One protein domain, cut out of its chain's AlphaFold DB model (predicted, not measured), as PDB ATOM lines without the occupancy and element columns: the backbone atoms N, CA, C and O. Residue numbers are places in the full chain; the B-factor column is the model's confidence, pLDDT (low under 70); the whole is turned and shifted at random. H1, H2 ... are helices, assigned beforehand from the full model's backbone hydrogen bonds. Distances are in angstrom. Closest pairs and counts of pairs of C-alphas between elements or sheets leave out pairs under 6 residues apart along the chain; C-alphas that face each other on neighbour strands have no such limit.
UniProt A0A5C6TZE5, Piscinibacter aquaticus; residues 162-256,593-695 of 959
ATOM      1  N   LEU A 162      55.246  -9.890  38.145       81.00
ATOM      2  CA  LEU A 162      56.047 -10.971  37.574       81.00
ATOM      3  C   LEU A 162      56.153 -10.806  36.060       81.00
ATOM      4  O   LEU A 162      55.139 -10.753  35.367       81.00
ATOM      5  N   ASP A 163      57.382 -10.807  35.549       79.88
ATOM      6  CA  ASP A 163      57.651 -10.935  34.119       79.88
ATOM      7  C   ASP A 163      57.629 -12.423  33.733       79.88
ATOM      8  O   ASP A 163      58.660 -13.093  33.628       79.88
ATOM      9  N   GLN A 164      56.413 -12.968  33.624       77.62
ATOM     10  CA  GLN A 164      56.194 -14.400  33.407       77.62
ATOM     11  C   GLN A 164      56.797 -14.881  32.077       77.62
ATOM     12  O   GLN A 164      57.308 -15.992  32.006       77.62
ATOM     13  N   GLN A 165      56.824 -14.022  31.054       80.12
ATOM     14  CA  GLN A 165      57.388 -14.341  29.740       80.12
ATOM     15  C   GLN A 165      58.907 -14.570  29.807       80.12
ATOM     16  O   GLN A 165      59.421 -15.506  29.193       80.12
ATOM     17  N   VAL A 166      59.633 -13.769  30.599       81.88
ATOM     18  CA  VAL A 166      61.075 -13.968  30.835       81.88
ATOM     19  C   VAL A 166      61.340 -15.225  31.668       81.88
ATOM     20  O   VAL A 166      62.292 -15.953  31.383       81.88
ATOM     21  N   ILE A 167      60.508 -15.497  32.681       82.81
ATOM     22  CA  ILE A 167      60.638 -16.693  33.531       82.81
ATOM     23  C   ILE A 167      60.426 -17.966  32.701       82.81
ATOM     24  O   ILE A 167      61.238 -18.888  32.781       82.81
ATOM     25  N   ASP A 168      59.397 -17.999  31.855       83.62
ATOM     26  CA  ASP A 168      59.097 -19.148  30.994       83.62
ATOM     27  C   ASP A 168      60.181 -19.354  29.914       83.62
ATOM     28  O   ASP A 168      60.480 -20.483  29.517       83.62
ATOM     29  N   ALA A 169      60.840 -18.273  29.476       81.69
ATOM     30  CA  ALA A 169      61.945 -18.306  28.517       81.69
ATOM     31  C   ALA A 169      63.338 -18.508  29.152       81.69
ATOM     32  O   ALA A 169      64.335 -18.451  28.425       81.69
ATOM     33  N   GLN A 170      63.434 -18.783  30.463       82.88
ATOM     34  CA  GLN A 170      64.692 -18.889  31.219       82.88
ATOM     35  C   GLN A 170      65.779 -19.688  30.486       82.88
ATOM     36  O   GLN A 170      66.895 -19.202  30.311       82.88
ATOM     37  N   HIS A 171      65.446 -20.903  30.041       82.06
ATOM     38  CA  HIS A 171      66.402 -21.803  29.392       82.06
ATOM     39  C   HIS A 171      67.027 -21.178  28.135       82.06
ATOM     40  O   HIS A 171      68.221 -21.318  27.891       82.06
ATOM     41  N   HIS A 172      66.233 -20.443  27.357       81.88
ATOM     42  CA  HIS A 172      66.674 -19.822  26.111       81.88
ATOM     43  C   HIS A 172      67.533 -18.572  26.363       81.88
ATOM     44  O   HIS A 172      68.462 -18.292  25.607       81.88
ATOM     45  N   VAL A 173      67.256 -17.825  27.439       82.19
ATOM     46  CA  VAL A 173      68.080 -16.680  27.864       82.19
ATOM     47  C   VAL A 173      69.439 -17.156  28.387       82.19
ATOM     48  O   VAL A 173      70.466 -16.599  27.999       82.19
ATOM     49  N   ASP A 174      69.459 -18.206  29.211       81.56
ATOM     50  CA  ASP A 174      70.695 -18.813  29.720       81.56
ATOM     51  C   ASP A 174      71.554 -19.369  28.558       81.56
ATOM     52  O   ASP A 174      72.770 -19.152  28.511       81.56
ATOM     53  N   GLU A 175      70.918 -19.994  27.560       82.50
ATOM     54  CA  GLU A 175      71.565 -20.475  26.333       82.50
ATOM     55  C   GLU A 175      72.174 -19.331  25.498       82.50
ATOM     56  O   GLU A 175      73.322 -19.425  25.055       82.50
ATOM     57  N   LEU A 176      71.462 -18.210  25.341       83.69
ATOM     58  CA  LEU A 176      71.958 -17.031  24.622       83.69
ATOM     59  C   LEU A 176      73.196 -16.409  25.297       83.69
ATOM     60  O   LEU A 176      74.154 -16.023  24.618       83.69
ATOM     61  N   VAL A 177      73.208 -16.327  26.631       81.19
ATOM     62  CA  VAL A 177      74.352 -15.810  27.405       81.19
ATOM     63  C   VAL A 177      75.571 -16.722  27.259       81.19
ATOM     64  O   VAL A 177      76.686 -16.229  27.047       81.19
ATOM     65  N   ALA A 178      75.367 -18.039  27.313       80.69
ATOM     66  CA  ALA A 178      76.425 -19.024  27.106       80.69
ATOM     67  C   ALA A 178      77.034 -18.917  25.693       80.69
ATOM     68  O   ALA A 178      78.261 -18.903  25.537       80.69
ATOM     69  N   TRP A 179      76.196 -18.742  24.666       77.88
ATOM     70  CA  TRP A 179      76.649 -18.505  23.292       77.88
ATOM     71  C   TRP A 179      77.445 -17.202  23.143       77.88
ATOM     72  O   TRP A 179      78.491 -17.195  22.493       77.88
ATOM     73  N   GLY A 180      77.025 -16.115  23.796       75.31
ATOM     74  CA  GLY A 180      77.733 -14.830  23.750       75.31
ATOM     75  C   GLY A 180      79.146 -14.873  24.343       75.31
ATOM     76  O   GLY A 180      80.053 -14.204  23.836       75.31
ATOM     77  N   GLN A 181      79.367 -15.692  25.376       74.81
ATOM     78  CA  GLN A 181      80.701 -15.927  25.941       74.81
ATOM     79  C   GLN A 181      81.601 -16.716  24.979       74.81
ATOM     80  O   GLN A 181      82.792 -16.414  24.869       74.81
ATOM     81  N   ARG A 182      81.026 -17.672  24.238       76.06
ATOM     82  CA  ARG A 182      81.734 -18.539  23.284       76.06
ATOM     83  C   ARG A 182      82.343 -17.766  22.109       76.06
ATOM     84  O   ARG A 182      83.475 -18.043  21.728       76.06
ATOM     85  N   VAL A 183      81.647 -16.749  21.592       73.69
ATOM     86  CA  VAL A 183      82.072 -15.980  20.400       73.69
ATOM     87  C   VAL A 183      82.801 -14.661  20.712       73.69
ATOM     88  O   VAL A 183      82.949 -13.789  19.850       73.69
ATOM     89  N   ARG A 184      83.264 -14.458  21.956       73.56
ATOM     90  CA  ARG A 184      83.821 -13.176  22.442       73.56
ATOM     91  C   ARG A 184      85.044 -12.677  21.650       73.56
ATOM     92  O   ARG A 184      85.111 -11.483  21.348       73.56
ATOM     93  N   ASN A 185      85.955 -13.575  21.272       70.69
ATOM     94  CA  ASN A 185      87.255 -13.232  20.668       70.69
ATOM     95  C   ASN A 185      87.287 -13.358  19.132       70.69
ATOM     96  O   ASN A 185      88.246 -12.931  18.492       70.69
ATOM     97  N   HIS A 186      86.213 -13.871  18.522       71.81
ATOM     98  CA  HIS A 186      86.190 -14.230  17.100       71.81
ATOM     99  C   HIS A 186      86.402 -13.054  16.130       71.81
ATOM    100  O   HIS A 186      86.928 -13.261  15.041       71.81
ATOM    101  N   TYR A 187      86.074 -11.820  16.535       63.78
ATOM    102  CA  TYR A 187      86.282 -10.619  15.713       63.78
ATOM    103  C   TYR A 187      87.763 -10.240  15.520       63.78
ATOM    104  O   TYR A 187      88.106  -9.708  14.472       63.78
ATOM    105  N   ALA A 188      88.640 -10.506  16.497       62.78
ATOM    106  CA  ALA A 188      90.072 -10.176  16.416       62.78
ATOM    107  C   ALA A 188      90.914 -11.330  15.836       62.78
ATOM    108  O   ALA A 188      91.928 -11.112  15.175       62.78
ATOM    109  N   ASP A 189      90.476 -12.571  16.046       63.62
ATOM    110  CA  ASP A 189      91.201 -13.768  15.615       63.62
ATOM    111  C   ASP A 189      91.149 -13.988  14.087       63.62
ATOM    112  O   ASP A 189      92.082 -14.548  13.512       63.62
ATOM    113  N   LEU A 190      90.108 -13.508  13.399       65.50
ATOM    114  CA  LEU A 190      89.866 -13.758  11.968       65.50
ATOM    115  C   LEU A 190      90.982 -13.208  11.049       65.50
ATOM    116  O   LEU A 190      91.368 -13.864  10.080       65.50
ATOM    117  N   GLU A 191      91.558 -12.050  11.390       58.75
ATOM    118  CA  GLU A 191      92.645 -11.401  10.634       58.75
ATOM    119  C   GLU A 191      93.990 -12.141  10.787       58.75
ATOM    120  O   GLU A 191      94.757 -12.281   9.834       58.75
ATOM    121  N   THR A 192      94.238 -12.723  11.962       65.00
ATOM    122  CA  THR A 192      95.470 -13.470  12.274       65.00
ATOM    123  C   THR A 192      95.520 -14.821  11.548       65.00
ATOM    124  O   THR A 192      96.579 -15.288  11.123       65.00
ATOM    125  N   GLN A 193      94.361 -15.447  11.347       64.94
ATOM    126  CA  GLN A 193      94.260 -16.793  10.786       64.94
ATOM    127  C   GLN A 193      94.564 -16.853   9.275       64.94
ATOM    128  O   GLN A 193      95.078 -17.861   8.792       64.94
ATOM    129  N   MET A 194      94.368 -15.774   8.508       56.00
ATOM    130  CA  MET A 194      94.674 -15.772   7.065       56.00
ATOM    131  C   MET A 194      96.169 -15.981   6.748       56.00
ATOM    132  O   MET A 194      96.493 -16.653   5.766       56.00
ATOM    133  N   GLY A 195      97.081 -15.470   7.585       56.66
ATOM    134  CA  GLY A 195      98.532 -15.613   7.398       56.66
ATOM    135  C   GLY A 195      99.089 -16.993   7.773       56.66
ATOM    136  O   GLY A 195     100.043 -17.467   7.153       56.66
ATOM    137  N   GLU A 196      98.484 -17.681   8.747       62.78
ATOM    138  CA  GLU A 196      98.964 -18.988   9.227       62.78
ATOM    139  C   GLU A 196      98.763 -20.114   8.197       62.78
ATOM    140  O   GLU A 196      99.592 -21.019   8.076       62.78
ATOM    141  N   ARG A 197      97.702 -20.025   7.390       65.25
ATOM    142  CA  ARG A 197      97.310 -21.032   6.394       65.25
ATOM    143  C   ARG A 197      98.416 -21.374   5.381       65.25
ATOM    144  O   ARG A 197      98.622 -22.544   5.067       65.25
ATOM    145  N   GLN A 198      99.134 -20.367   4.883       59.12
ATOM    146  CA  GLN A 198     100.180 -20.530   3.862       59.12
ATOM    147  C   GLN A 198     101.396 -21.304   4.401       59.12
ATOM    148  O   GLN A 198     102.042 -22.051   3.669       59.12
ATOM    149  N   ARG A 199     101.694 -21.152   5.698       66.69
ATOM    150  CA  ARG A 199     102.835 -21.800   6.358       66.69
ATOM    151  C   ARG A 199     102.621 -23.304   6.535       66.69
ATOM    152  O   ARG A 199     103.581 -24.066   6.452       66.69
ATOM    153  N   PHE A 200     101.378 -23.728   6.756       67.94
ATOM    154  CA  PHE A 200     101.060 -25.128   7.015       67.94
ATOM    155  C   PHE A 200     101.230 -26.025   5.778       67.94
ATOM    156  O   PHE A 200     101.774 -27.111   5.918       67.94
ATOM    157  N   LEU A 201     100.929 -25.568   4.555       61.12
ATOM    158  CA  LEU A 201     101.083 -26.406   3.346       61.12
ATOM    159  C   LEU A 201     102.504 -26.961   3.148       61.12
ATOM    160  O   LEU A 201     102.673 -28.126   2.797       61.12
ATOM    161  N   LEU A 202     103.531 -26.154   3.426       63.66
ATOM    162  CA  LEU A 202     104.936 -26.544   3.260       63.66
ATOM    163  C   LEU A 202     105.397 -27.585   4.295       63.66
ATOM    164  O   LEU A 202     106.266 -28.403   4.007       63.66
ATOM    165  N   GLN A 203     104.810 -27.579   5.494       67.94
ATOM    166  CA  GLN A 203     105.189 -28.480   6.587       67.94
ATOM    167  C   GLN A 203     104.565 -29.880   6.457       67.94
ATOM    168  O   GLN A 203     105.039 -30.827   7.080       67.94
ATOM    169  N   ALA A 204     103.510 -30.036   5.656       63.34
ATOM    170  CA  ALA A 204     102.845 -31.323   5.463       63.34
ATOM    171  C   ALA A 204     103.650 -32.312   4.620       63.34
ATOM    172  O   ALA A 204     103.623 -33.513   4.874       63.34
ATOM    173  N   VAL A 205     104.371 -31.796   3.625       63.19
ATOM    174  CA  VAL A 205     105.131 -32.596   2.657       63.19
ATOM    175  C   VAL A 205     106.293 -33.325   3.319       63.19
ATOM    176  O   VAL A 205     106.514 -34.502   3.052       63.19
ATOM    177  N   ALA A 206     106.984 -32.662   4.246       65.38
ATOM    178  CA  ALA A 206     108.113 -33.245   4.967       65.38
ATOM    179  C   ALA A 206     107.707 -34.439   5.852       65.38
ATOM    180  O   ALA A 206     108.397 -35.452   5.881       65.38
ATOM    181  N   ALA A 207     106.559 -34.359   6.532       66.62
ATOM    182  CA  ALA A 207     106.118 -35.406   7.454       66.62
ATOM    183  C   ALA A 207     105.611 -36.684   6.754       66.62
ATOM    184  O   ALA A 207     105.605 -37.752   7.360       66.62
ATOM    185  N   ALA A 208     105.201 -36.602   5.482       64.88
ATOM    186  CA  ALA A 208     104.637 -37.743   4.755       64.88
ATOM    187  C   ALA A 208     105.713 -38.774   4.409       64.88
ATOM    188  O   ALA A 208     105.474 -39.978   4.459       64.88
ATOM    189  N   GLN A 209     106.926 -38.292   4.154       66.12
ATOM    190  CA  GLN A 209     108.076 -39.115   3.803       66.12
ATOM    191  C   GLN A 209     108.585 -39.944   4.996       66.12
ATOM    192  O   GLN A 209     109.041 -41.070   4.811       66.12
ATOM    193  N   GLU A 210     108.444 -39.446   6.230       65.50
ATOM    194  CA  GLU A 210     108.865 -40.155   7.452       65.50
ATOM    195  C   GLU A 210     107.976 -41.351   7.827       65.50
ATOM    196  O   GLU A 210     108.405 -42.225   8.579       65.50
ATOM    197  N   LEU A 211     106.747 -41.397   7.312       64.75
ATOM    198  CA  LEU A 211     105.791 -42.497   7.492       64.75
ATOM    199  C   LEU A 211     105.945 -43.597   6.431       64.75
ATOM    200  O   LEU A 211     105.181 -44.558   6.425       64.75
ATOM    201  N   GLY A 212     106.907 -43.443   5.513       62.09
ATOM    202  CA  GLY A 212     107.120 -44.347   4.384       62.09
ATOM    203  C   GLY A 212     106.223 -44.070   3.169       62.09
ATOM    204  O   GLY A 212     106.132 -44.929   2.294       62.09
ATOM    205  N   TRP A 213     105.561 -42.905   3.085       66.12
ATOM    206  CA  TRP A 213     104.696 -42.517   1.955       66.12
ATOM    207  C   TRP A 213     105.452 -41.626   0.937       66.12
ATOM    208  O   TRP A 213     106.178 -40.718   1.329       66.12
ATOM    209  N   SER A 214     105.283 -41.831  -0.379       59.75
ATOM    210  CA  SER A 214     106.027 -41.100  -1.438       59.75
ATOM    211  C   SER A 214     105.175 -40.038  -2.187       59.75
ATOM    212  O   SER A 214     104.398 -40.429  -3.060       59.75
ATOM    213  N   VAL A 215     105.293 -38.722  -1.875       59.72
ATOM    214  CA  VAL A 215     104.441 -37.603  -2.414       59.72
ATOM    215  C   VAL A 215     105.148 -36.202  -2.449       59.72
ATOM    216  O   VAL A 215     106.016 -35.976  -1.608       59.72
ATOM    217  N   ASP A 216     104.731 -35.252  -3.333       57.59
ATOM    218  CA  ASP A 216     105.258 -33.856  -3.538       57.59
ATOM    219  C   ASP A 216     104.221 -32.710  -3.249       57.59
ATOM    220  O   ASP A 216     103.044 -32.987  -3.057       57.59
ATOM    221  N   SER A 217     104.585 -31.403  -3.248       55.47
ATOM    222  CA  SER A 217     103.750 -30.280  -2.711       55.47
ATOM    223  C   SER A 217     102.451 -29.912  -3.444       55.47
ATOM    224  O   SER A 217     101.495 -29.501  -2.788       55.47
ATOM    225  N   ASP A 218     102.385 -30.046  -4.769       53.75
ATOM    226  CA  ASP A 218     101.138 -29.817  -5.523       53.75
ATOM    227  C   ASP A 218     100.274 -31.090  -5.585       53.75
ATOM    228  O   ASP A 218      99.055 -31.024  -5.749       53.75
ATOM    229  N   SER A 219     100.890 -32.262  -5.399       54.47
ATOM    230  CA  SER A 219     100.230 -33.571  -5.425       54.47
ATOM    231  C   SER A 219      99.763 -34.044  -4.043       54.47
ATOM    232  O   SER A 219      98.856 -34.872  -3.959       54.47
ATOM    233  N   ILE A 220     100.286 -33.471  -2.953       60.12
ATOM    234  CA  ILE A 220      99.903 -33.833  -1.584       60.12
ATOM    235  C   ILE A 220      98.483 -33.380  -1.211       60.12
ATOM    236  O   ILE A 220      97.840 -33.994  -0.366       60.12
ATOM    237  N   VAL A 221      97.954 -32.350  -1.883       56.56
ATOM    238  CA  VAL A 221      96.568 -31.876  -1.704       56.56
ATOM    239  C   VAL A 221      95.551 -32.883  -2.271       56.56
ATOM    240  O   VAL A 221      94.399 -32.895  -1.845       56.56
ATOM    241  N   GLY A 222      95.977 -33.752  -3.198       56.25
ATOM    242  CA  GLY A 222      95.164 -34.813  -3.805       56.25
ATOM    243  C   GLY A 222      95.533 -36.238  -3.374       56.25
ATOM    244  O   GLY A 222      94.970 -37.190  -3.911       56.25
ATOM    245  N   PHE A 223      96.471 -36.412  -2.435       61.69
ATOM    246  CA  PHE A 223      96.867 -37.728  -1.930       61.69
ATOM    247  C   PHE A 223      95.753 -38.326  -1.060       61.69
ATOM    248  O   PHE A 223      95.212 -37.649  -0.184       61.69
ATOM    249  N   SER A 224      95.399 -39.596  -1.286       60.84
ATOM    250  CA  SER A 224      94.321 -40.266  -0.547       60.84
ATOM    251  C   SER A 224      94.803 -40.687   0.842       60.84
ATOM    252  O   SER A 224      95.102 -41.853   1.090       60.84
ATOM    253  N   LEU A 225      94.906 -39.705   1.737       64.81
ATOM    254  CA  LEU A 225      95.250 -39.894   3.142       64.81
ATOM    255  C   LEU A 225      94.215 -40.796   3.840       64.81
ATOM    256  O   LEU A 225      93.032 -40.762   3.473       64.81
ATOM    257  N   PRO A 226      94.613 -41.547   4.887       65.69
ATOM    258  CA  PRO A 226      93.650 -42.153   5.799       65.69
ATOM    259  C   PRO A 226      92.683 -41.069   6.299       65.69
ATOM    260  O   PRO A 226      93.097 -39.934   6.573       65.69
ATOM    261  N   LYS A 227      91.378 -41.360   6.344       67.69
ATOM    262  CA  LYS A 227      90.376 -40.293   6.474       67.69
ATOM    263  C   LYS A 227      90.515 -39.548   7.816       67.69
ATOM    264  O   LYS A 227      90.885 -40.153   8.824       67.69
ATOM    265  N   PRO A 228      90.163 -38.243   7.851       62.28
ATOM    266  CA  PRO A 228      90.003 -37.420   9.051       62.28
ATOM    267  C   PRO A 228      89.367 -38.183  10.212       62.28
ATOM    268  O   PRO A 228      89.943 -38.289  11.294       62.28
ATOM    269  N   LEU A 229      88.207 -38.770   9.910       62.56
ATOM    270  CA  LEU A 229      87.395 -39.548  10.832       62.56
ATOM    271  C   LEU A 229      88.134 -40.761  11.373       62.56
ATOM    272  O   LEU A 229      88.149 -40.920  12.577       62.56
ATOM    273  N   ASP A 230      88.811 -41.541  10.538       67.38
ATOM    274  CA  ASP A 230      89.438 -42.782  10.993       67.38
ATOM    275  C   ASP A 230      90.627 -42.504  11.938       67.38
ATOM    276  O   ASP A 230      90.707 -43.103  13.005       67.38
ATOM    277  N   LEU A 231      91.500 -41.520  11.650       67.44
ATOM    278  CA  LEU A 231      92.603 -41.198  12.584       67.44
ATOM    279  C   LEU A 231      92.145 -40.360  13.783       67.44
ATOM    280  O   LEU A 231      92.759 -40.433  14.843       67.44
ATOM    281  N   ARG A 232      91.091 -39.539  13.629       66.12
ATOM    282  CA  ARG A 232      90.447 -38.900  14.787       66.12
ATOM    283  C   ARG A 232      89.786 -39.941  15.661       66.12
ATOM    284  O   ARG A 232      89.767 -39.719  16.853       66.12
ATOM    285  N   GLU A 233      89.291 -41.037  15.102       71.88
ATOM    286  CA  GLU A 233      88.725 -42.126  15.881       71.88
ATOM    287  C   GLU A 233      89.815 -42.792  16.709       71.88
ATOM    288  O   GLU A 233      89.693 -42.839  17.924       71.88
ATOM    289  N   VAL A 234      90.960 -43.140  16.117       71.19
ATOM    290  CA  VAL A 234      92.111 -43.640  16.890       71.19
ATOM    291  C   VAL A 234      92.579 -42.595  17.925       71.19
ATOM    292  O   VAL A 234      92.761 -42.929  19.087       71.19
ATOM    293  N   GLN A 235      92.705 -41.309  17.580       73.06
ATOM    294  CA  GLN A 235      93.131 -40.271  18.537       73.06
ATOM    295  C   GLN A 235      92.093 -39.991  19.641       73.06
ATOM    296  O   GLN A 235      92.465 -39.785  20.795       73.06
ATOM    297  N   ARG A 236      90.796 -40.000  19.305       76.50
ATOM    298  CA  ARG A 236      89.661 -39.913  20.236       76.50
ATOM    299  C   ARG A 236      89.736 -41.073  21.203       76.50
ATOM    300  O   ARG A 236      89.617 -40.832  22.393       76.50
ATOM    301  N   LEU A 237      89.987 -42.276  20.698       78.88
ATOM    302  CA  LEU A 237      90.116 -43.477  21.504       78.88
ATOM    303  C   LEU A 237      91.361 -43.405  22.412       78.88
ATOM    304  O   LEU A 237      91.242 -43.712  23.590       78.88
ATOM    305  N   VAL A 238      92.513 -42.892  21.966       77.56
ATOM    306  CA  VAL A 238      93.668 -42.667  22.867       77.56
ATOM    307  C   VAL A 238      93.343 -41.664  23.983       77.56
ATOM    308  O   VAL A 238      93.613 -41.923  25.153       77.56
ATOM    309  N   VAL A 239      92.726 -40.523  23.655       75.00
ATOM    310  CA  VAL A 239      92.392 -39.484  24.650       75.00
ATOM    311  C   VAL A 239      91.272 -39.941  25.588       75.00
ATOM    312  O   VAL A 239      91.316 -39.671  26.792       75.00
ATOM    313  N   SER A 240      90.273 -40.651  25.060       76.38
ATOM    314  CA  SER A 240      89.179 -41.201  25.853       76.38
ATOM    315  C   SER A 240      89.641 -42.367  26.712       76.38
ATOM    316  O   SER A 240      89.015 -42.605  27.732       76.38
ATOM    317  N   HIS A 241      90.732 -43.060  26.373       79.94
ATOM    318  CA  HIS A 241      91.262 -44.161  27.179       79.94
ATOM    319  C   HIS A 241      91.550 -43.722  28.613       79.94
ATOM    320  O   HIS A 241      91.007 -44.296  29.553       79.94
ATOM    321  N   GLY A 242      92.324 -42.644  28.782       79.06
ATOM    322  CA  GLY A 242      92.660 -42.111  30.103       79.06
ATOM    323  C   GLY A 242      91.433 -41.604  30.864       79.06
ATOM    324  O   GLY A 242      91.302 -41.857  32.059       79.06
ATOM    325  N   GLN A 243      90.500 -40.937  30.177       80.38
ATOM    326  CA  GLN A 243      89.277 -40.411  30.798       80.38
ATOM    327  C   GLN A 243      88.287 -41.513  31.180       80.38
ATOM    328  O   GLN A 243      87.729 -41.453  32.268       80.38
ATOM    329  N   LEU A 244      88.089 -42.523  30.333       82.81
ATOM    330  CA  LEU A 244      87.199 -43.657  30.589       82.81
ATOM    331  C   LEU A 244      87.781 -44.576  31.665       82.81
ATOM    332  O   LEU A 244      87.052 -44.998  32.559       82.81
ATOM    333  N   LEU A 245      89.095 -44.821  31.646       81.81
ATOM    334  CA  LEU A 245      89.779 -45.583  32.690       81.81
ATOM    335  C   LEU A 245      89.717 -44.855  34.043       81.81
ATOM    336  O   LEU A 245      89.417 -45.474  35.063       81.81
ATOM    337  N   GLN A 246      89.936 -43.535  34.056       80.81
ATOM    338  CA  GLN A 246      89.827 -42.724  35.268       80.81
ATOM    339  C   GLN A 246      88.374 -42.581  35.740       80.81
ATOM    340  O   GLN A 246      88.130 -42.629  36.939       80.81
ATOM    341  N   ALA A 247      87.403 -42.426  34.835       82.06
ATOM    342  CA  ALA A 247      85.982 -42.353  35.172       82.06
ATOM    343  C   ALA A 247      85.487 -43.672  35.770       82.06
ATOM    344  O   ALA A 247      84.810 -43.651  36.796       82.06
ATOM    345  N   ARG A 248      85.899 -44.808  35.195       85.19
ATOM    346  CA  ARG A 248      85.651 -46.137  35.754       85.19
ATOM    347  C   ARG A 248      86.278 -46.280  37.141       85.19
ATOM    348  O   ARG A 248      85.572 -46.620  38.080       85.19
ATOM    349  N   SER A 249      87.560 -45.944  37.289       85.38
ATOM    350  CA  SER A 249      88.270 -46.001  38.576       85.38
ATOM    351  C   SER A 249      87.638 -45.092  39.643       85.38
ATOM    352  O   SER A 249      87.414 -45.515  40.773       85.38
ATOM    353  N   ASN A 250      87.264 -43.859  39.285       84.50
ATOM    354  CA  ASN A 250      86.613 -42.909  40.191       84.50
ATOM    355  C   ASN A 250      85.201 -43.361  40.586       84.50
ATOM    356  O   ASN A 250      84.820 -43.193  41.741       84.50
ATOM    357  N   ALA A 251      84.422 -43.915  39.652       84.06
ATOM    358  CA  ALA A 251      83.096 -44.450  39.942       84.06
ATOM    359  C   ALA A 251      83.187 -45.690  40.845       84.06
ATOM    360  O   ALA A 251      82.440 -45.790  41.816       84.06
ATOM    361  N   GLU A 252      84.139 -46.594  40.579       85.00
ATOM    362  CA  GLU A 252      84.414 -47.771  41.414       85.00
ATOM    363  C   GLU A 252      84.864 -47.355  42.827       85.00
ATOM    364  O   GLU A 252      84.386 -47.914  43.816       85.00
ATOM    365  N   GLN A 253      85.715 -46.329  42.945       85.38
ATOM    366  CA  GLN A 253      86.167 -45.799  44.233       85.38
ATOM    367  C   GLN A 253      85.039 -45.087  44.999       85.38
ATOM    368  O   GLN A 253      84.850 -45.361  46.179       85.38
ATOM    369  N   ALA A 254      84.240 -44.244  44.338       84.44
ATOM    370  CA  ALA A 254      83.105 -43.561  44.963       84.44
ATOM    371  C   ALA A 254      82.022 -44.544  45.436       84.44
ATOM    372  O   ALA A 254      81.437 -44.358  46.504       84.44
ATOM    373  N   LEU A 255      81.777 -45.612  44.667       89.50
ATOM    374  CA  LEU A 255      80.896 -46.699  45.079       89.50
ATOM    375  C   LEU A 255      81.455 -47.413  46.317       89.50
ATOM    376  O   LEU A 255      80.714 -47.639  47.270       89.50
ATOM    377  N   LYS A 256      82.752 -47.729  46.326       87.44
ATOM    378  CA  LYS A 256      83.418 -48.400  47.447       87.44
ATOM    379  C   LYS A 256      83.406 -47.562  48.730       87.44
ATOM    380  O   LYS A 256      83.100 -48.097  49.794       87.44
ATOM    381  N   GLU A 593      77.661 -48.296  33.811       83.44
ATOM    382  CA  GLU A 593      77.790 -47.403  32.658       83.44
ATOM    383  C   GLU A 593      79.263 -47.163  32.277       83.44
ATOM    384  O   GLU A 593      79.658 -47.375  31.129       83.44
ATOM    385  N   ALA A 594      80.119 -46.794  33.238       82.44
ATOM    386  CA  ALA A 594      81.535 -46.524  32.974       82.44
ATOM    387  C   ALA A 594      82.324 -47.770  32.521       82.44
ATOM    388  O   ALA A 594      83.252 -47.656  31.718       82.44
ATOM    389  N   SER A 595      81.966 -48.958  33.018       83.19
ATOM    390  CA  SER A 595      82.603 -50.219  32.619       83.19
ATOM    391  C   SER A 595      82.162 -50.698  31.233       83.19
ATOM    392  O   SER A 595      83.024 -51.111  30.454       83.19
ATOM    393  N   SER A 596      80.874 -50.568  30.886       82.25
ATOM    394  CA  SER A 596      80.362 -50.863  29.538       82.25
ATOM    395  C   SER A 596      81.041 -49.983  28.488       82.25
ATOM    396  O   SER A 596      81.583 -50.489  27.506       82.25
ATOM    397  N   ASN A 597      81.141 -48.679  28.766       81.12
ATOM    398  CA  ASN A 597      81.799 -47.713  27.884       81.12
ATOM    399  C   ASN A 597      83.288 -48.037  27.635       81.12
ATOM    400  O   ASN A 597      83.822 -47.716  26.576       81.12
ATOM    401  N   TYR A 598      83.978 -48.674  28.591       81.88
ATOM    402  CA  TYR A 598      85.378 -49.082  28.424       81.88
ATOM    403  C   TYR A 598      85.535 -50.350  27.564       81.88
ATOM    404  O   TYR A 598      86.513 -50.474  26.829       81.88
ATOM    405  N   VAL A 599      84.590 -51.293  27.642       81.94
ATOM    406  CA  VAL A 599      84.608 -52.512  26.811       81.94
ATOM    407  C   VAL A 599      84.304 -52.173  25.353       81.94
ATOM    408  O   VAL A 599      85.023 -52.620  24.463       81.94
ATOM    409  N   GLU A 600      83.297 -51.331  25.110       80.44
ATOM    410  CA  GLU A 600      82.968 -50.840  23.763       80.44
ATOM    411  C   GLU A 600      84.161 -50.106  23.127       80.44
ATOM    412  O   GLU A 600      84.495 -50.331  21.963       80.44
ATOM    413  N   TRP A 601      84.881 -49.315  23.924       84.44
ATOM    414  CA  TRP A 601      86.109 -48.643  23.507       84.44
ATOM    415  C   TRP A 601      87.219 -49.609  23.036       84.44
ATOM    416  O   TRP A 601      87.905 -49.314  22.054       84.44
ATOM    417  N   GLU A 602      87.414 -50.761  23.694       78.81
ATOM    418  CA  GLU A 602      88.494 -51.705  23.345       78.81
ATOM    419  C   GLU A 602      88.266 -52.373  21.975       78.81
ATOM    420  O   GLU A 602      89.215 -52.587  21.209       78.81
ATOM    421  N   ASP A 603      87.007 -52.655  21.635       77.12
ATOM    422  CA  ASP A 603      86.629 -53.203  20.330       77.12
ATOM    423  C   ASP A 603      86.719 -52.146  19.216       77.12
ATOM    424  O   ASP A 603      87.233 -52.434  18.125       77.12
ATOM    425  N   GLU A 604      86.299 -50.904  19.489       77.69
ATOM    426  CA  GLU A 604      86.455 -49.768  18.566       77.69
ATOM    427  C   GLU A 604      87.936 -49.486  18.255       77.69
ATOM    428  O   GLU A 604      88.304 -49.232  17.103       77.69
ATOM    429  N   TRP A 605      88.810 -49.614  19.260       78.75
ATOM    430  CA  TRP A 605      90.253 -49.390  19.154       78.75
ATOM    431  C   TRP A 605      90.935 -50.297  18.126       78.75
ATOM    432  O   TRP A 605      91.665 -49.819  17.251       78.75
ATOM    433  N   ARG A 606      90.665 -51.605  18.179       73.00
ATOM    434  CA  ARG A 606      91.285 -52.578  17.261       73.00
ATOM    435  C   ARG A 606      90.848 -52.355  15.814       73.00
ATOM    436  O   ARG A 606      91.670 -52.438  14.905       73.00
ATOM    437  N   GLN A 607      89.577 -52.019  15.593       73.19
ATOM    438  CA  GLN A 607      89.041 -51.772  14.251       73.19
ATOM    439  C   GLN A 607      89.530 -50.448  13.643       73.19
ATOM    440  O   GLN A 607      89.652 -50.337  12.420       73.19
ATOM    441  N   ALA A 608      89.784 -49.435  14.473       72.31
ATOM    442  CA  ALA A 608      90.243 -48.126  14.019       72.31
ATOM    443  C   ALA A 608      91.716 -48.142  13.557       72.31
ATOM    444  O   ALA A 608      92.056 -47.464  12.582       72.31
ATOM    445  N   LEU A 609      92.576 -48.958  14.184       70.38
ATOM    446  CA  LEU A 609      93.993 -49.096  13.804       70.38
ATOM    447  C   LEU A 609      94.184 -49.697  12.397       70.38
ATOM    448  O   LEU A 609      94.986 -49.173  11.619       70.38
ATOM    449  N   ASP A 610      93.390 -50.708  12.032       67.25
ATOM    450  CA  ASP A 610      93.450 -51.353  10.709       67.25
ATOM    451  C   ASP A 610      93.007 -50.440   9.561       67.25
ATOM    452  O   ASP A 610      93.594 -50.447   8.476       67.25
ATOM    453  N   LYS A 611      92.008 -49.585   9.794       68.56
ATOM    454  CA  LYS A 611      91.526 -48.621   8.789       68.56
ATOM    455  C   LYS A 611      92.529 -47.497   8.509       68.56
ATOM    456  O   LYS A 611      92.479 -46.884   7.444       68.56
ATOM    457  N   CYS A 612      93.437 -47.224   9.446       65.19
ATOM    458  CA  CYS A 612      94.382 -46.112   9.361       65.19
ATOM    459  C   CYS A 612      95.719 -46.461   8.695       65.19
ATOM    460  O   CYS A 612      96.583 -45.588   8.626       65.19
ATOM    461  N   LEU A 613      95.896 -47.698   8.202       62.62
ATOM    462  CA  LEU A 613      97.159 -48.198   7.629       62.62
ATOM    463  C   LEU A 613      98.350 -48.077   8.609       62.62
ATOM    464  O   LEU A 613      99.497 -47.942   8.190       62.62
ATOM    465  N   LEU A 614      98.067 -48.100   9.918       65.69
ATOM    466  CA  LEU A 614      99.043 -47.947  11.006       65.69
ATOM    467  C   LEU A 614      99.366 -49.281  11.708       65.69
ATOM    468  O   LEU A 614     100.214 -49.300  12.602       65.69
ATOM    469  N   SER A 615      98.738 -50.386  11.287       64.69
ATOM    470  CA  SER A 615      98.870 -51.724  11.885       64.69
ATOM    471  C   SER A 615     100.306 -52.257  11.890       64.69
ATOM    472  O   SER A 615     100.703 -52.948  12.821       64.69
ATOM    473  N   ASP A 616     101.108 -51.896  10.882       60.62
ATOM    474  CA  ASP A 616     102.514 -52.312  10.783       60.62
ATOM    475  C   ASP A 616     103.450 -51.487  11.691       60.62
ATOM    476  O   ASP A 616     104.561 -51.925  12.004       60.62
ATOM    477  N   TYR A 617     103.006 -50.301  12.134       63.69
ATOM    478  CA  TYR A 617     103.799 -49.349  12.922       63.69
ATOM    479  C   TYR A 617     103.464 -49.372  14.426       63.69
ATOM    480  O   TYR A 617     104.367 -49.229  15.247       63.69
ATOM    481  N   VAL A 618     102.198 -49.574  14.815       64.56
ATOM    482  CA  VAL A 618     101.720 -49.409  16.204       64.56
ATOM    483  C   VAL A 618     101.504 -50.761  16.900       64.56
ATOM    484  O   VAL A 618     100.657 -51.541  16.474       64.56
ATOM    485  N   LYS A 619     102.229 -51.036  18.001       61.31
ATOM    486  CA  LYS A 619     102.119 -52.294  18.785       61.31
ATOM    487  C   LYS A 619     101.571 -52.120  20.213       61.31
ATOM    488  O   LYS A 619     101.188 -53.112  20.829       61.31
ATOM    489  N   SER A 620     101.496 -50.891  20.725       63.34
ATOM    490  CA  SER A 620     100.901 -50.511  22.019       63.34
ATOM    491  C   SER A 620     100.181 -49.152  21.910       63.34
ATOM    492  O   SER A 620     100.402 -48.423  20.943       63.34
ATOM    493  N   VAL A 621      99.322 -48.783  22.876       64.25
ATOM    494  CA  VAL A 621      98.634 -47.465  22.882       64.25
ATOM    495  C   VAL A 621      99.644 -46.304  22.963       64.25
ATOM    496  O   VAL A 621      99.424 -45.257  22.360       64.25
ATOM    497  N   GLU A 622     100.795 -46.518  23.607       62.66
ATOM    498  CA  GLU A 622     101.891 -45.541  23.725       62.66
ATOM    499  C   GLU A 622     102.613 -45.300  22.380       62.66
ATOM    500  O   GLU A 622     103.020 -44.177  22.078       62.66
ATOM    501  N   ASP A 623     102.693 -46.319  21.515       60.16
ATOM    502  CA  ASP A 623     103.244 -46.192  20.154       60.16
ATOM    503  C   ASP A 623     102.256 -45.516  19.184       60.16
ATOM    504  O   ASP A 623     102.649 -44.930  18.165       60.16
ATOM    505  N   ALA A 624     100.957 -45.581  19.499       63.38
ATOM    506  CA  ALA A 624      99.885 -45.063  18.660       63.38
ATOM    507  C   ALA A 624      99.921 -43.541  18.562       63.38
ATOM    508  O   ALA A 624      99.679 -43.000  17.487       63.38
ATOM    509  N   GLU A 625     100.287 -42.851  19.645       64.88
ATOM    510  CA  GLU A 625     100.421 -41.394  19.655       64.88
ATOM    511  C   GLU A 625     101.538 -40.909  18.739       64.88
ATOM    512  O   GLU A 625     101.353 -39.905  18.062       64.88
ATOM    513  N   GLN A 626     102.673 -41.610  18.648       65.25
ATOM    514  CA  GLN A 626     103.757 -41.208  17.745       65.25
ATOM    515  C   GLN A 626     103.413 -41.469  16.273       65.25
ATOM    516  O   GLN A 626     103.710 -40.631  15.417       65.25
ATOM    517  N   GLY A 627     102.763 -42.598  15.971       63.84
ATOM    518  CA  GLY A 627     102.286 -42.920  14.620       63.84
ATOM    519  C   GLY A 627     101.172 -41.977  14.163       63.84
ATOM    520  O   GLY A 627     101.256 -41.385  13.084       63.84
ATOM    521  N   LEU A 628     100.182 -41.744  15.033       68.38
ATOM    522  CA  LEU A 628      99.148 -40.735  14.836       68.38
ATOM    523  C   LEU A 628      99.751 -39.352  14.730       68.38
ATOM    524  O   LEU A 628      99.367 -38.642  13.822       68.38
ATOM    525  N   HIS A 629     100.691 -38.953  15.588       69.69
ATOM    526  CA  HIS A 629     101.288 -37.621  15.549       69.69
ATOM    527  C   HIS A 629     101.945 -37.364  14.205       69.69
ATOM    528  O   HIS A 629     101.750 -36.295  13.650       69.69
ATOM    529  N   LYS A 630     102.656 -38.335  13.632       65.94
ATOM    530  CA  LYS A 630     103.289 -38.172  12.322       65.94
ATOM    531  C   LYS A 630     102.270 -38.120  11.184       65.94
ATOM    532  O   LYS A 630     102.337 -37.197  10.372       65.94
ATOM    533  N   VAL A 631     101.277 -39.017  11.153       68.50
ATOM    534  CA  VAL A 631     100.187 -38.963  10.152       68.50
ATOM    535  C   VAL A 631      99.371 -37.682  10.306       68.50
ATOM    536  O   VAL A 631      99.003 -37.027   9.333       68.50
ATOM    537  N   GLN A 632      99.143 -37.279  11.548       67.12
ATOM    538  CA  GLN A 632      98.510 -36.040  11.932       67.12
ATOM    539  C   GLN A 632      99.425 -34.873  11.596       67.12
ATOM    540  O   GLN A 632      98.879 -33.870  11.227       67.12
ATOM    541  N   VAL A 633     100.756 -34.913  11.600       69.50
ATOM    542  CA  VAL A 633     101.577 -33.772  11.147       69.50
ATOM    543  C   VAL A 633     101.374 -33.558   9.648       69.50
ATOM    544  O   VAL A 633     101.165 -32.424   9.229       69.50
ATOM    545  N   VAL A 634     101.312 -34.627   8.852       65.56
ATOM    546  CA  VAL A 634     100.971 -34.556   7.418       65.56
ATOM    547  C   VAL A 634      99.569 -34.007   7.218       65.56
ATOM    548  O   VAL A 634      99.365 -33.001   6.535       65.56
ATOM    549  N   ARG A 635      98.595 -34.646   7.869       65.25
ATOM    550  CA  ARG A 635      97.184 -34.324   7.728       65.25
ATOM    551  C   ARG A 635      96.869 -32.965   8.318       65.25
ATOM    552  O   ARG A 635      96.245 -32.185   7.647       65.25
ATOM    553  N   THR A 636      97.368 -32.626   9.496       67.62
ATOM    554  CA  THR A 636      97.216 -31.335  10.188       67.62
ATOM    555  C   THR A 636      97.864 -30.212   9.427       67.62
ATOM    556  O   THR A 636      97.380 -29.103   9.501       67.62
ATOM    557  N   ASN A 637      98.957 -30.421   8.716       65.50
ATOM    558  CA  ASN A 637      99.540 -29.328   7.956       65.50
ATOM    559  C   ASN A 637      98.763 -29.089   6.639       65.50
ATOM    560  O   ASN A 637      98.655 -27.949   6.192       65.50
ATOM    561  N   LEU A 638      98.084 -30.107   6.096       62.81
ATOM    562  CA  LEU A 638      97.147 -29.968   4.962       62.81
ATOM    563  C   LEU A 638      95.745 -29.522   5.386       62.81
ATOM    564  O   LEU A 638      95.120 -28.699   4.727       62.81
ATOM    565  N   GLU A 639      95.278 -30.025   6.522       63.91
ATOM    566  CA  GLU A 639      94.047 -29.670   7.207       63.91
ATOM    567  C   GLU A 639      94.199 -28.282   7.781       63.91
ATOM    568  O   GLU A 639      93.419 -27.463   7.387       63.91
ATOM    569  N   LYS A 640      95.193 -27.896   8.582       62.84
ATOM    570  CA  LYS A 640      95.366 -26.483   8.988       62.84
ATOM    571  C   LYS A 640      95.444 -25.570   7.765       62.84
ATOM    572  O   LYS A 640      94.837 -24.513   7.748       62.84
ATOM    573  N   ALA A 641      96.063 -25.993   6.672       56.28
ATOM    574  CA  ALA A 641      95.976 -25.231   5.436       56.28
ATOM    575  C   ALA A 641      94.583 -25.212   4.763       56.28
ATOM    576  O   ALA A 641      94.320 -24.318   3.969       56.28
ATOM    577  N   ALA A 642      93.670 -26.141   5.027       58.88
ATOM    578  CA  ALA A 642      92.298 -26.166   4.500       58.88
ATOM    579  C   ALA A 642      91.248 -25.682   5.533       58.88
ATOM    580  O   ALA A 642      90.453 -24.801   5.234       58.88
ATOM    581  N   ALA A 643      91.292 -26.194   6.758       56.91
ATOM    582  CA  ALA A 643      90.649 -25.805   8.010       56.91
ATOM    583  C   ALA A 643      90.936 -24.367   8.448       56.91
ATOM    584  O   ALA A 643      90.019 -23.691   8.880       56.91
ATOM    585  N   THR A 644      92.137 -23.801   8.308       60.56
ATOM    586  CA  THR A 644      92.282 -22.372   8.650       60.56
ATOM    587  C   THR A 644      91.396 -21.501   7.741       60.56
ATOM    588  O   THR A 644      90.862 -20.496   8.195       60.56
ATOM    589  N   LYS A 645      91.117 -21.948   6.502       55.94
ATOM    590  CA  LYS A 645      90.091 -21.358   5.621       55.94
ATOM    591  C   LYS A 645      88.663 -21.737   6.049       55.94
ATOM    592  O   LYS A 645      87.856 -20.854   6.280       55.94
ATOM    593  N   LYS A 646      88.370 -23.034   6.173       55.50
ATOM    594  CA  LYS A 646      87.009 -23.568   6.371       55.50
ATOM    595  C   LYS A 646      86.527 -23.574   7.838       55.50
ATOM    596  O   LYS A 646      85.390 -23.234   8.130       55.50
ATOM    597  N   ASP A 647      87.398 -23.926   8.770       53.81
ATOM    598  CA  ASP A 647      87.099 -24.175  10.190       53.81
ATOM    599  C   ASP A 647      87.359 -22.958  11.090       53.81
ATOM    600  O   ASP A 647      86.902 -22.922  12.227       53.81
ATOM    601  N   ARG A 648      88.128 -21.964  10.631       58.66
ATOM    602  CA  ARG A 648      88.361 -20.726  11.394       58.66
ATOM    603  C   ARG A 648      87.768 -19.524  10.686       58.66
ATOM    604  O   ARG A 648      86.866 -18.907  11.220       58.66
ATOM    605  N   ILE A 649      88.175 -19.234   9.457       58.66
ATOM    606  CA  ILE A 649      87.652 -18.063   8.738       58.66
ATOM    607  C   ILE A 649      86.150 -18.225   8.406       58.66
ATOM    608  O   ILE A 649      85.358 -17.337   8.732       58.66
ATOM    609  N   ASP A 650      85.731 -19.370   7.851       61.25
ATOM    610  CA  ASP A 650      84.317 -19.596   7.485       61.25
ATOM    611  C   ASP A 650      83.432 -20.008   8.691       61.25
ATOM    612  O   ASP A 650      82.250 -19.681   8.736       61.25
ATOM    613  N   THR A 651      83.980 -20.683   9.712       63.31
ATOM    614  CA  THR A 651      83.200 -21.084  10.909       63.31
ATOM    615  C   THR A 651      83.058 -19.944  11.916       63.31
ATOM    616  O   THR A 651      81.979 -19.753  12.456       63.31
ATOM    617  N   MET A 652      84.091 -19.114  12.122       65.06
ATOM    618  CA  MET A 652      83.980 -17.950  13.015       65.06
ATOM    619  C   MET A 652      83.027 -16.893  12.444       65.06
ATOM    620  O   MET A 652      82.415 -16.161  13.213       65.06
ATOM    621  N   SER A 653      82.856 -16.831  11.119       62.09
ATOM    622  CA  SER A 653      81.811 -16.011  10.491       62.09
ATOM    623  C   SER A 653      80.417 -16.640  10.632       62.09
ATOM    624  O   SER A 653      79.494 -15.947  11.053       62.09
ATOM    625  N   ALA A 654      80.268 -17.952  10.415       67.12
ATOM    626  CA  ALA A 654      78.996 -18.660  10.612       67.12
ATOM    627  C   ALA A 654      78.511 -18.695  12.082       67.12
ATOM    628  O   ALA A 654      77.311 -18.580  12.344       67.12
ATOM    629  N   ASP A 655      79.419 -18.810  13.056       72.44
ATOM    630  CA  ASP A 655      79.105 -18.777  14.492       72.44
ATOM    631  C   ASP A 655      78.632 -17.380  14.932       72.44
ATOM    632  O   ASP A 655      77.731 -17.254  15.766       72.44
ATOM    633  N   LEU A 656      79.189 -16.314  14.340       71.44
ATOM    634  CA  LEU A 656      78.730 -14.940  14.568       71.44
ATOM    635  C   LEU A 656      77.338 -14.687  13.963       71.44
ATOM    636  O   LEU A 656      76.536 -13.976  14.576       71.44
ATOM    637  N   ASP A 657      77.021 -15.309  12.826       72.19
ATOM    638  CA  ASP A 657      75.685 -15.263  12.221       72.19
ATOM    639  C   ASP A 657      74.657 -16.089  13.020       72.19
ATOM    640  O   ASP A 657      73.526 -15.646  13.232       72.19
ATOM    641  N   THR A 658      75.056 -17.247  13.550       77.06
ATOM    642  CA  THR A 658      74.196 -18.097  14.397       77.06
ATOM    643  C   THR A 658      73.878 -17.420  15.731       77.06
ATOM    644  O   THR A 658      72.728 -17.428  16.176       77.06
ATOM    645  N   PHE A 659      74.859 -16.754  16.347       79.69
ATOM    646  CA  PHE A 659      74.639 -15.956  17.555       79.69
ATOM    647  C   PHE A 659      73.664 -14.791  17.314       79.69
ATOM    648  O   PHE A 659      72.846 -14.478  18.180       79.69
ATOM    649  N   ARG A 660      73.692 -14.185  16.118       76.50
ATOM    650  CA  ARG A 660      72.716 -13.161  15.716       76.50
ATOM    651  C   ARG A 660      71.305 -13.743  15.581       76.50
ATOM    652  O   ARG A 660      70.373 -13.170  16.138       76.50
ATOM    653  N   ALA A 661      71.159 -14.900  14.937       77.50
ATOM    654  CA  ALA A 661      69.864 -15.568  14.783       77.50
ATOM    655  C   ALA A 661      69.252 -16.014  16.128       77.50
ATOM    656  O   ALA A 661      68.051 -15.851  16.343       77.50
ATOM    657  N   LEU A 662      70.070 -16.530  17.056       79.31
ATOM    658  CA  LEU A 662      69.623 -16.912  18.402       79.31
ATOM    659  C   LEU A 662      69.163 -15.699  19.220       79.31
ATOM    660  O   LEU A 662      68.128 -15.769  19.880       79.31
ATOM    661  N   ALA A 663      69.874 -14.570  19.139       78.75
ATOM    662  CA  ALA A 663      69.446 -13.339  19.804       78.75
ATOM    663  C   ALA A 663      68.065 -12.872  19.305       78.75
ATOM    664  O   ALA A 663      67.208 -12.518  20.115       78.75
ATOM    665  N   GLU A 664      67.816 -12.935  17.994       77.75
ATOM    666  CA  GLU A 664      66.529 -12.572  17.378       77.75
ATOM    667  C   GLU A 664      65.380 -13.536  17.735       77.75
ATOM    668  O   GLU A 664      64.218 -13.128  17.804       77.75
ATOM    669  N   ASP A 665      65.672 -14.817  17.960       80.44
ATOM    670  CA  ASP A 665      64.672 -15.813  18.359       80.44
ATOM    671  C   ASP A 665      64.248 -15.645  19.828       80.44
ATOM    672  O   ASP A 665      63.054 -15.634  20.137       80.44
ATOM    673  N   VAL A 666      65.205 -15.412  20.734       81.56
ATOM    674  CA  VAL A 666      64.909 -15.137  22.153       81.56
ATOM    675  C   VAL A 666      64.169 -13.804  22.316       81.56
ATOM    676  O   VAL A 666      63.206 -13.732  23.080       81.56
ATOM    677  N   LEU A 667      64.532 -12.778  21.537       80.69
ATOM    678  CA  LEU A 667      63.821 -11.492  21.503       80.69
ATOM    679  C   LEU A 667      62.346 -11.627  21.104       80.69
ATOM    680  O   LEU A 667      61.496 -10.941  21.670       80.69
ATOM    681  N   ARG A 668      62.030 -12.521  20.157       78.88
ATOM    682  CA  ARG A 668      60.644 -12.787  19.741       78.88
ATOM    683  C   ARG A 668      59.828 -13.500  20.816       78.88
ATOM    684  O   ARG A 668      58.635 -13.242  20.909       78.88
ATOM    685  N   ARG A 669      60.445 -14.374  21.618       78.50
ATOM    686  CA  ARG A 669      59.750 -15.117  22.689       78.50
ATOM    687  C   ARG A 669      59.494 -14.289  23.946       78.50
ATOM    688  O   ARG A 669      58.517 -14.542  24.636       78.50
ATOM    689  N   VAL A 670      60.366 -13.324  24.233       77.88
ATOM    690  CA  VAL A 670      60.284 -12.451  25.419       77.88
ATOM    691  C   VAL A 670      59.508 -11.148  25.133       77.88
ATOM    692  O   VAL A 670      59.331 -10.332  26.027       77.88
ATOM    693  N   GLU A 671      59.049 -10.944  23.889       73.69
ATOM    694  CA  GLU A 671      58.287  -9.761  23.446       73.69
ATOM    695  C   GLU A 671      58.904  -8.428  23.926       73.69
ATOM    696  O   GLU A 671      58.227  -7.561  24.475       73.69
ATOM    697  N   ALA A 672      60.215  -8.257  23.706       68.56
ATOM    698  CA  ALA A 672      60.984  -7.073  24.112       68.56
ATOM    699  C   ALA A 672      61.334  -6.172  22.900       68.56
ATOM    700  O   ALA A 672      62.438  -6.266  22.349       68.56
ATOM    701  N   PRO A 673      60.400  -5.323  22.415       66.69
ATOM    702  CA  PRO A 673      60.604  -4.486  21.227       66.69
ATOM    703  C   PRO A 673      61.635  -3.366  21.433       66.69
ATOM    704  O   PRO A 673      62.205  -2.871  20.464       66.69
ATOM    705  N   ASP A 674      61.902  -2.996  22.684       72.62
ATOM    706  CA  ASP A 674      62.917  -2.036  23.125       72.62
ATOM    707  C   ASP A 674      64.353  -2.469  22.791       72.62
ATOM    708  O   ASP A 674      65.234  -1.625  22.628       72.62
ATOM    709  N   LEU A 675      64.577  -3.774  22.620       70.62
ATOM    710  CA  LEU A 675      65.873  -4.367  22.283       70.62
ATOM    711  C   LEU A 675      66.021  -4.749  20.804       70.62
ATOM    712  O   LEU A 675      67.072  -5.249  20.388       70.62
ATOM    713  N   SER A 676      64.995  -4.495  19.989       70.50
ATOM    714  CA  SER A 676      65.009  -4.803  18.559       70.50
ATOM    715  C   SER A 676      66.058  -3.959  17.818       70.50
ATOM    716  O   SER A 676      66.088  -2.737  17.936       70.50
ATOM    717  N   GLY A 677      66.947  -4.611  17.058       68.88
ATOM    718  CA  GLY A 677      68.016  -3.953  16.290       68.88
ATOM    719  C   GLY A 677      69.309  -3.658  17.065       68.88
ATOM    720  O   GLY A 677      70.252  -3.127  16.480       68.88
ATOM    721  N   SER A 678      69.383  -4.016  18.351       77.12
ATOM    722  CA  SER A 678      70.622  -3.937  19.138       77.12
ATOM    723  C   SER A 678      71.587  -5.081  18.804       77.12
ATOM    724  O   SER A 678      71.180  -6.141  18.330       77.12
ATOM    725  N   GLU A 679      72.883  -4.900  19.075       77.94
ATOM    726  CA  GLU A 679      73.862  -5.968  18.846       77.94
ATOM    727  C   GLU A 679      73.577  -7.202  19.731       77.94
ATOM    728  O   GLU A 679      73.293  -7.043  20.923       77.94
ATOM    729  N   PRO A 680      73.745  -8.438  19.214       77.12
ATOM    730  CA  PRO A 680      73.449  -9.681  19.942       77.12
ATOM    731  C   PRO A 680      74.089  -9.799  21.339       77.12
ATOM    732  O   PRO A 680      73.513 -10.394  22.248       77.12
ATOM    733  N   ARG A 681      75.262  -9.184  21.555       78.50
ATOM    734  CA  ARG A 681      75.935  -9.150  22.869       78.50
ATOM    735  C   ARG A 681      75.204  -8.285  23.899       78.50
ATOM    736  O   ARG A 681      75.207  -8.619  25.080       78.50
ATOM    737  N   VAL A 682      74.587  -7.189  23.459       79.25
ATOM    738  CA  VAL A 682      73.814  -6.274  24.314       79.25
ATOM    739  C   VAL A 682      72.492  -6.928  24.714       79.25
ATOM    740  O   VAL A 682      72.111  -6.877  25.880       79.25
ATOM    741  N   VAL A 683      71.852  -7.623  23.768       81.12
ATOM    742  CA  VAL A 683      70.612  -8.385  23.985       81.12
ATOM    743  C   VAL A 683      70.806  -9.472  25.048       81.12
ATOM    744  O   VAL A 683      70.033  -9.546  26.002       81.12
ATOM    745  N   ALA A 684      71.874 -10.271  24.939       82.81
ATOM    746  CA  ALA A 684      72.182 -11.331  25.903       82.81
ATOM    747  C   ALA A 684      72.394 -10.794  27.332       82.81
ATOM    748  O   ALA A 684      71.880 -11.359  28.298       82.81
ATOM    749  N   ALA A 685      73.124  -9.682  27.472       80.81
ATOM    750  CA  ALA A 685      73.407  -9.083  28.773       80.81
ATOM    751  C   ALA A 685      72.139  -8.541  29.455       80.81
ATOM    752  O   ALA A 685      71.915  -8.816  30.631       80.81
ATOM    753  N   GLN A 686      71.291  -7.813  28.721       82.12
ATOM    754  CA  GLN A 686      70.086  -7.204  29.292       82.12
ATOM    755  C   GLN A 686      69.004  -8.235  29.647       82.12
ATOM    756  O   GLN A 686      68.367  -8.115  30.694       82.12
ATOM    757  N   LEU A 687      68.829  -9.283  28.834       83.88
ATOM    758  CA  LEU A 687      67.886 -10.366  29.141       83.88
ATOM    759  C   LEU A 687      68.324 -11.199  30.353       83.88
ATOM    760  O   LEU A 687      67.480 -11.595  31.154       83.88
ATOM    761  N   SER A 688      69.632 -11.405  30.546       84.19
ATOM    762  CA  SER A 688      70.169 -12.058  31.748       84.19
ATOM    763  C   SER A 688      69.842 -11.278  33.025       84.19
ATOM    764  O   SER A 688      69.421 -11.866  34.022       84.19
ATOM    765  N   THR A 689      69.975  -9.947  32.987       84.56
ATOM    766  CA  THR A 689      69.599  -9.078  34.112       84.56
ATOM    767  C   THR A 689      68.096  -9.138  34.387       84.56
ATOM    768  O   THR A 689      67.706  -9.388  35.525       84.56
ATOM    769  N   ARG A 690      67.248  -9.034  33.350       85.50
ATOM    770  CA  ARG A 690      65.783  -9.164  33.497       85.50
ATOM    771  C   ARG A 690      65.371 -10.516  34.086       85.50
ATOM    772  O   ARG A 690      64.481 -10.567  34.930       85.50
ATOM    773  N   LEU A 691      66.033 -11.603  33.690       85.44
ATOM    774  CA  LEU A 691      65.784 -12.942  34.230       85.44
ATOM    775  C   LEU A 691      66.189 -13.063  35.706       85.44
ATOM    776  O   LEU A 691      65.478 -13.700  36.488       85.44
ATOM    777  N   ALA A 692      67.308 -12.457  36.106       84.25
ATOM    778  CA  ALA A 692      67.726 -12.419  37.506       84.25
ATOM    779  C   ALA A 692      66.713 -11.647  38.372       84.25
ATOM    780  O   ALA A 692      66.290 -12.154  39.415       84.25
ATOM    781  N   ASP A 693      66.259 -10.483  37.907       85.69
ATOM    782  CA  ASP A 693      65.258  -9.666  38.602       85.69
ATOM    783  C   ASP A 693      63.905 -10.394  38.713       85.69
ATOM    784  O   ASP A 693      63.293 -10.417  39.786       85.69
ATOM    785  N   ALA A 694      63.474 -11.080  37.649       86.00
ATOM    786  CA  ALA A 694      62.235 -11.858  37.637       86.00
ATOM    787  C   ALA A 694      62.277 -13.066  38.598       86.00
ATOM    788  O   ALA A 694      61.292 -13.349  39.285       86.00
ATOM    789  N   LYS A 695      63.428 -13.746  38.731       84.69
ATOM    790  CA  LYS A 695      63.624 -14.824  39.724       84.69
ATOM    791  C   LYS A 695      63.538 -14.308  41.164       84.69
ATOM    792  O   LYS A 695      62.917 -14.955  42.009       84.69
TER     793      LYS A 695
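AT A GLANCE: This is residues 162 to 256 and 593 to 695 of the 959 residues of a protein of Piscinibacter aquaticus (UniProt A0A5C6TZE5). A long curved bar of two kinked helices, H3 and H6 side by side, has a small head of three helices, H1, H2 and H7, at one end of H6 and an arm of two helices, H4 and H5 side by side, at the other, making a flat, open bow. The printed part has 198 residues with seven named helices, H1 to H7 in order along the chain, and no named strand; its class is all helix. It is loose, with a radius of gyration of the C-alphas of 23.4 A and spans of 68 by 55 by 20 A.

IN THESE COORDINATES: Find C-alpha 164 at (56.194, -14.400, 33.407), where H1, residues 164 to 168, begins. H2 follows as residues 170 to 182, and H3 as residues 186 to 210, 35.8 A long with a kink of 48 degrees near residue 197. H4, residues 228 to 256, runs 40.5 A with a kink of 34 degrees near residue 239. After the cut, H5, residues 593 to 611, is 27.6 A long with a kink of 26 degrees near residue 603. From C-alpha 621 at (98.634, -47.465, 22.882), H6, residues 621 to 669, runs 50.6 A with a kink of 58 degrees near residue 639. H7, residues 680 to 695, ends with C-alpha 695 at (63.624, -14.824, 39.724).

HOW THE PARTS SIT: Start at H6, the hub, touching four helices. H3 touches it at a shallow tilt of 21 degrees, opposite ways; look at their closest C-alphas, Ala 204 and Val 634, 4.2 A apart. Residues 621 to 635 of H6 touch residues 228 to 238 of H4, about perpendicular at 82 degrees, with C-alphas 238 and 621 closest at 6.9 A. H4 and H5 touch at a shallow tilt of 22 degrees, opposite ways, closest at C-alphas 248 and 594, 5.0 A. Residues 659 to 666 of H6 touch H2, closest at C-alphas 172 and 666, 6.4 A. H2 touches H7 at a steep tilt of 38 degrees, opposite ways, closest at C-alphas 177 and 684, 5.2 A. H1 touches H7, closest at C-alphas 166 and 691, 5.9 A. In H1, H2 and H7 every O i to N i+4 pair is within hydrogen-bond range; H4 has 23 of 25, H5 13 of 15, H6 38 of 45, and H3 2 of 21, beside 8 of 22 O i to N i+3 pairs.

THE WHOLE: The farthest C-alphas, those of Leu 162 and Ser 214, are 70.2 A apart. Residues 257 to 592 are not printed, and C-alphas 256 and 593 are 15.9 A apart across this cut. The link from H3 to H4, residues 211 to 227, is long. The mean pLDDT of the printed part is 71.7, and 94 residues are under 70, among them 187 to 232 and 610 to 654.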